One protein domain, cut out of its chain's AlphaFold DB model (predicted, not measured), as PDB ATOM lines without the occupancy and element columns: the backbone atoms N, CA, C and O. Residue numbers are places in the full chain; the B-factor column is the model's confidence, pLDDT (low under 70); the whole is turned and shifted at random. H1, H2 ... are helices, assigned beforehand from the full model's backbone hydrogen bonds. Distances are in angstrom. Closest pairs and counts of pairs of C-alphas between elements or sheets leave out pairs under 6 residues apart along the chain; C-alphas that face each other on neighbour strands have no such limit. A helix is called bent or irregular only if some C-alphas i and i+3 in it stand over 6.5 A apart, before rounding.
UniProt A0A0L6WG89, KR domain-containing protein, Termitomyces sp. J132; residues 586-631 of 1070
ATOM      1  N   PHE A 586      -3.321 -17.537 -28.422       45.62
ATOM      2  CA  PHE A 586      -2.724 -17.509 -27.084       45.62
ATOM      3  C   PHE A 586      -1.318 -16.878 -27.120       45.62
ATOM      4  O   PHE A 586      -0.992 -16.051 -26.272       45.62
ATOM      5  N   PHE A 587      -0.517 -17.194 -28.146       40.69
ATOM      6  CA  PHE A 587       0.799 -16.602 -28.405       40.69
ATOM      7  C   PHE A 587       0.757 -15.109 -28.773       40.69
ATOM      8  O   PHE A 587       1.716 -14.406 -28.470       40.69
ATOM      9  N   GLU A 588      -0.319 -14.599 -29.380       48.00
ATOM     10  CA  GLU A 588      -0.484 -13.167 -29.682       48.00
ATOM     11  C   GLU A 588      -0.787 -12.337 -28.430       48.00
ATOM     12  O   GLU A 588      -0.170 -11.290 -28.228       48.00
ATOM     13  N   TYR A 589      -1.636 -12.830 -27.521       47.84
ATOM     14  CA  TYR A 589      -1.800 -12.203 -26.200       47.84
ATOM     15  C   TYR A 589      -0.534 -12.355 -25.339       47.84
ATOM     16  O   TYR A 589      -0.162 -11.457 -24.581       47.84
ATOM     17  N   LEU A 590       0.192 -13.461 -25.530       45.53
ATOM     18  CA  LEU A 590       1.551 -13.629 -25.034       45.53
ATOM     19  C   LEU A 590       2.568 -12.758 -25.795       45.53
ATOM     20  O   LEU A 590       3.707 -12.727 -25.361       45.53
ATOM     21  N   SER A 591       2.233 -12.052 -26.886       44.91
ATOM     22  CA  SER A 591       3.209 -11.361 -27.751       44.91
ATOM     23  C   SER A 591       3.522  -9.941 -27.287       44.91
ATOM     24  O   SER A 591       4.699  -9.582 -27.218       44.91
ATOM     25  N   THR A 592       2.524  -9.161 -26.864       48.44
ATOM     26  CA  THR A 592       2.747  -7.893 -26.138       48.44
ATOM     27  C   THR A 592       3.419  -8.157 -24.794       48.44
ATOM     28  O   THR A 592       4.428  -7.521 -24.479       48.44
ATOM     29  N   TRP A 593       2.976  -9.191 -24.068       50.03
ATOM     30  CA  TRP A 593       3.737  -9.729 -22.938       50.03
ATOM     31  C   TRP A 593       5.126 -10.217 -23.359       50.03
ATOM     32  O   TRP A 593       6.060 -10.015 -22.598       50.03
ATOM     33  N   SER A 594       5.321 -10.772 -24.561       45.81
ATOM     34  CA  SER A 594       6.638 -11.198 -25.050       45.81
ATOM     35  C   SER A 594       7.537 -10.022 -25.359       45.81
ATOM     36  O   SER A 594       8.734 -10.178 -25.223       45.81
ATOM     37  N   MET A 595       7.027  -8.856 -25.762       54.38
ATOM     38  CA  MET A 595       7.890  -7.694 -25.963       54.38
ATOM     39  C   MET A 595       8.425  -7.222 -24.607       54.38
ATOM     40  O   MET A 595       9.630  -7.037 -24.461       54.38
ATOM     41  N   VAL A 596       7.571  -7.199 -23.578       61.12
ATOM     42  CA  VAL A 596       7.987  -6.956 -22.187       61.12
ATOM     43  C   VAL A 596       8.902  -8.074 -21.661       61.12
ATOM     44  O   VAL A 596       9.933  -7.763 -21.077       61.12
ATOM     45  N   LEU A 597       8.624  -9.357 -21.924       57.78
ATOM     46  CA  LEU A 597       9.464 -10.505 -21.533       57.78
ATOM     47  C   LEU A 597      10.749 -10.646 -22.362       57.78
ATOM     48  O   LEU A 597      11.680 -11.286 -21.894       57.78
ATOM     49  N   LYS A 598      10.836 -10.071 -23.564       64.94
ATOM     50  CA  LYS A 598      12.055 -10.017 -24.389       64.94
ATOM     51  C   LYS A 598      12.910  -8.821 -23.999       64.94
ATOM     52  O   LYS A 598      14.122  -8.956 -23.993       64.94
ATOM     53  N   ILE A 599      12.314  -7.696 -23.600       69.56
ATOM     54  CA  ILE A 599      13.039  -6.563 -23.006       69.56
ATOM     55  C   ILE A 599      13.552  -6.953 -21.612       69.56
ATOM     56  O   ILE A 599      14.754  -6.892 -21.359       69.56
ATOM     57  N   ALA A 600      12.674  -7.452 -20.738       62.44
ATOM     58  CA  ALA A 600      13.045  -7.976 -19.426       62.44
ATOM     59  C   ALA A 600      13.935  -9.222 -19.531       62.44
ATOM     60  O   ALA A 600      14.816  -9.392 -18.703       62.44
ATOM     61  N   GLY A 601      13.757 -10.065 -20.553       67.19
ATOM     62  CA  GLY A 601      14.574 -11.254 -20.811       67.19
ATOM     63  C   GLY A 601      15.953 -10.933 -21.380       67.19
ATOM     64  O   GLY A 601      16.927 -11.556 -20.971       67.19
ATOM     65  N   ALA A 602      16.069  -9.925 -22.250       68.50
ATOM     66  CA  ALA A 602      17.352  -9.400 -22.708       68.50
ATOM     67  C   ALA A 602      18.108  -8.758 -21.540       68.50
ATOM     68  O   ALA A 602      19.251  -9.132 -21.283       68.50
ATOM     69  N   ALA A 603      17.448  -7.887 -20.765       64.81
ATOM     70  CA  ALA A 603      18.005  -7.327 -19.536       64.81
ATOM     71  C   ALA A 603      18.406  -8.433 -18.544       64.81
ATOM     72  O   ALA A 603      19.523  -8.427 -18.035       64.81
ATOM     73  N   TYR A 604      17.549  -9.435 -18.333       65.75
ATOM     74  CA  TYR A 604      17.852 -10.586 -17.488       65.75
ATOM     75  C   TYR A 604      19.089 -11.339 -17.991       65.75
ATOM     76  O   TYR A 604      19.994 -11.583 -17.207       65.75
ATOM     77  N   SER A 605      19.190 -11.633 -19.291       67.81
ATOM     78  CA  SER A 605      20.358 -12.308 -19.877       67.81
ATOM     79  C   SER A 605      21.646 -11.473 -19.851       67.81
ATOM     80  O   SER A 605      22.734 -12.042 -19.890       67.81
ATOM     81  N   ALA A 606      21.533 -10.144 -19.757       71.75
ATOM     82  CA  ALA A 606      22.661  -9.225 -19.630       71.75
ATOM     83  C   ALA A 606      23.142  -9.060 -18.174       71.75
ATOM     84  O   ALA A 606      24.332  -8.846 -17.953       71.75
ATOM     85  N   PHE A 607      22.246  -9.176 -17.185       69.12
ATOM     86  CA  PHE A 607      22.573  -9.042 -15.757       69.12
ATOM     87  C   PHE A 607      22.770 -10.379 -15.020       69.12
ATOM     88  O   PHE A 607      23.491 -10.419 -14.024       69.12
ATOM     89  N   PHE A 608      22.162 -11.474 -15.486       70.06
ATOM     90  CA  PHE A 608      22.155 -12.776 -14.817       70.06
ATOM     91  C   PHE A 608      22.539 -13.907 -15.789       70.06
ATOM     92  O   PHE A 608      21.777 -14.221 -16.709       70.06
ATOM     93  N   PRO A 609      23.684 -14.587 -15.576       78.94
ATOM     94  CA  PRO A 609      24.055 -15.759 -16.364       78.94
ATOM     95  C   PRO A 609      22.982 -16.852 -16.307       78.94
ATOM     96  O   PRO A 609      22.375 -17.098 -15.262       78.94
ATOM     97  N   THR A 610      22.786 -17.567 -17.418       74.19
ATOM     98  CA  THR A 610      21.733 -18.591 -17.575       74.19
ATOM     99  C   THR A 610      21.769 -19.689 -16.507       74.19
ATOM    100  O   THR A 610      20.719 -20.215 -16.139       74.19
ATOM    101  N   GLN A 611      22.946 -19.971 -15.941       79.25
ATOM    102  CA  GLN A 611      23.154 -20.896 -14.819       79.25
ATOM    103  C   GLN A 611      22.337 -20.537 -13.560       79.25
ATOM    104  O   GLN A 611      21.935 -21.431 -12.822       79.25
ATOM    105  N   TYR A 612      22.032 -19.256 -13.331       81.50
ATOM    106  CA  TYR A 612      21.298 -18.796 -12.143       81.50
ATOM    107  C   TYR A 612      19.775 -18.707 -12.335       81.50
ATOM    108  O   TYR A 612      19.063 -18.409 -11.379       81.50
ATOM    109  N   THR A 613      19.251 -19.015 -13.529       81.81
ATOM    110  CA  THR A 613      17.801 -18.992 -13.835       81.81
ATOM    111  C   THR A 613      16.957 -19.763 -12.824       81.81
ATOM    112  O   THR A 613      16.002 -19.217 -12.278       81.81
ATOM    113  N   VAL A 614      17.339 -21.005 -12.516       86.56
ATOM    114  CA  VAL A 614      16.628 -21.858 -11.549       86.56
ATOM    115  C   VAL A 614      16.636 -21.232 -10.150       86.56
ATOM    116  O   VAL A 614      15.602 -21.198  -9.487       86.56
ATOM    117  N   HIS A 615      17.765 -20.660  -9.722       88.31
ATOM    118  CA  HIS A 615      17.879 -19.991  -8.424       88.31
ATOM    119  C   HIS A 615      17.026 -18.716  -8.338       88.31
ATOM    120  O   HIS A 615      16.388 -18.491  -7.312       88.31
ATOM    121  N   VAL A 616      16.947 -17.917  -9.411       86.25
ATOM    122  CA  VAL A 616      16.085 -16.722  -9.450       86.25
ATOM    123  C   VAL A 616      14.603 -17.098  -9.479       86.25
ATOM    124  O   VAL A 616      13.816 -16.477  -8.770       86.25
ATOM    125  N   VAL A 617      14.203 -18.134 -10.226       87.69
ATOM    126  CA  VAL A 617      12.807 -18.612 -10.239       87.69
ATOM    127  C   VAL A 617      12.400 -19.153  -8.866       87.69
ATOM    128  O   VAL A 617      11.345 -18.775  -8.361       87.69
ATOM    129  N   ILE A 618      13.246 -19.963  -8.219       92.19
ATOM    130  CA  ILE A 618      13.010 -20.428  -6.842       92.19
ATOM    131  C   ILE A 618      12.920 -19.233  -5.883       92.19
ATOM    132  O   ILE A 618      11.987 -19.176  -5.087       92.19
ATOM    133  N   GLY A 619      13.827 -18.256  -5.989       91.00
ATOM    134  CA  GLY A 619      13.805 -17.033  -5.182       91.00
ATOM    135  C   GLY A 619      12.536 -16.196  -5.373       91.00
ATOM    136  O   GLY A 619      11.969 -15.705  -4.402       91.00
ATOM    137  N   LEU A 620      12.033 -16.070  -6.602       89.75
ATOM    138  CA  LEU A 620      10.779 -15.365  -6.874       89.75
ATOM    139  C   LEU A 620       9.573 -16.114  -6.286       89.75
ATOM    140  O   LEU A 620       8.696 -15.489  -5.693       89.75
ATOM    141  N   VAL A 621       9.537 -17.445  -6.407       92.62
ATOM    142  CA  VAL A 621       8.469 -18.276  -5.831       92.62
ATOM    143  C   VAL A 621       8.484 -18.212  -4.301       92.62
ATOM    144  O   VAL A 621       7.428 -18.007  -3.706       92.62
ATOM    145  N   THR A 622       9.647 -18.312  -3.648       92.50
ATOM    146  CA  THR A 622       9.725 -18.191  -2.183       92.50
ATOM    147  C   THR A 622       9.342 -16.792  -1.708       92.50
ATOM    148  O   THR A 622       8.605 -16.687  -0.732       92.50
ATOM    149  N   LEU A 623       9.725 -15.725  -2.419       90.38
ATOM    150  CA  LEU A 623       9.284 -14.356  -2.122       90.38
ATOM    151  C   LEU A 623       7.766 -14.168  -2.282       90.38
ATOM    152  O   LEU A 623       7.153 -13.466  -1.476       90.38
ATOM    153  N   LEU A 624       7.140 -14.797  -3.283       89.88
ATOM    154  CA  LEU A 624       5.685 -14.749  -3.477       89.88
ATOM    155  C   LEU A 624       4.928 -15.535  -2.397       89.88
ATOM    156  O   LEU A 624       3.953 -15.016  -1.855       89.88
ATOM    157  N   VAL A 625       5.390 -16.738  -2.040       91.88
ATOM    158  CA  VAL A 625       4.809 -17.548  -0.951       91.88
ATOM    159  C   VAL A 625       4.974 -16.847   0.398       91.88
ATOM    160  O   VAL A 625       4.012 -16.746   1.157       91.88
ATOM    161  N   LEU A 626       6.157 -16.293   0.673       91.25
ATOM    162  CA  LEU A 626       6.445 -15.529   1.886       91.25
ATOM    163  C   LEU A 626       5.553 -14.287   1.990       91.25
ATOM    164  O   LEU A 626       4.927 -14.074   3.024       91.25
ATOM    165  N   ARG A 627       5.409 -13.516   0.902       90.12
ATOM    166  CA  ARG A 627       4.486 -12.373   0.854       90.12
ATOM    167  C   ARG A 627       3.036 -12.801   1.088       90.12
ATOM    168  O   ARG A 627       2.329 -12.111   1.815       90.12
ATOM    169  N   ALA A 628       2.588 -13.905   0.486       87.56
ATOM    170  CA  ALA A 628       1.230 -14.416   0.678       87.56
ATOM    171  C   ALA A 628       0.974 -14.811   2.142       87.56
ATOM    172  O   ALA A 628      -0.047 -14.420   2.703       87.56
ATOM    173  N   PHE A 629       1.927 -15.499   2.776       88.38
ATOM    174  CA  PHE A 629       1.870 -15.858   4.194       88.38
ATOM    175  C   PHE A 629       1.847 -14.614   5.102       88.38
ATOM    176  O   PHE A 629       0.984 -14.493   5.967       88.38
ATOM    177  N   SER A 630       2.723 -13.636   4.850       87.69
ATOM    178  CA  SER A 630       2.821 -12.390   5.626       87.69
ATOM    179  C   SER A 630       1.628 -11.430   5.489       87.69
ATOM    180  O   SER A 630       1.507 -10.522   6.308       87.69
ATOM    181  N   GLN A 631       0.732 -11.597   4.506       85.81
ATOM    182  CA  GLN A 631      -0.530 -10.836   4.485       85.81
ATOM    183  C   GLN A 631      -1.608 -11.413   5.418       85.81
ATOM    184  O   GLN A 631      -2.548 -10.690   5.753       85.81
TER     185      GLN A 631
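AT A GLANCE: This is residues 586 to 631 of the 1070 residues of the protein "KR domain-containing protein" of Termitomyces sp. J132 (UniProt A0A0L6WG89). Two long helices, H1 and then H2, meet near their ends as an open V, with a tight link at the corner and both arms standing free over most of their length. The printed part has 46 residues, 43 of them in the two named helices, with no named strand, and the class is all helix. The whole is loose, with a radius of gyration of the C-alphas of 13.5 A, and flat, spanning 34 by 27 by 14 A.

IN THESE COORDINATES: H1, residues 586 to 607, is 29.0 A long and begins at C-alpha 586 (-2.724, -17.509, -27.084). It has a kink of 53 degrees near residue 593; it is neither bent nor irregular, but only just: C-alphas 589 and 592 are 6.3 A apart. H2, residues 610 to 630, is 30.6 A long and ends at C-alpha 630 (2.821, -12.390, 5.626). It is irregular, with C-alphas 611 and 614 7.4 A apart.

HOW THE PARTS SIT: H1 and H2 meet only through their link. Residues 586 to 603 of H1 and 617 to 631, of which 617 to 630 belong to H2, stand free. O i to N i+4 pairs are within hydrogen-bond range in 16 of 18 cases in H1 and 15 of 17 in H2.

THE WHOLE: The C-alphas farthest apart, of Glu 588 and Ser 630, are separated by 35.5 A. The printed part has no cut. Its mean pLDDT is 72.6; residues 586 to 605 and 607 are under 70.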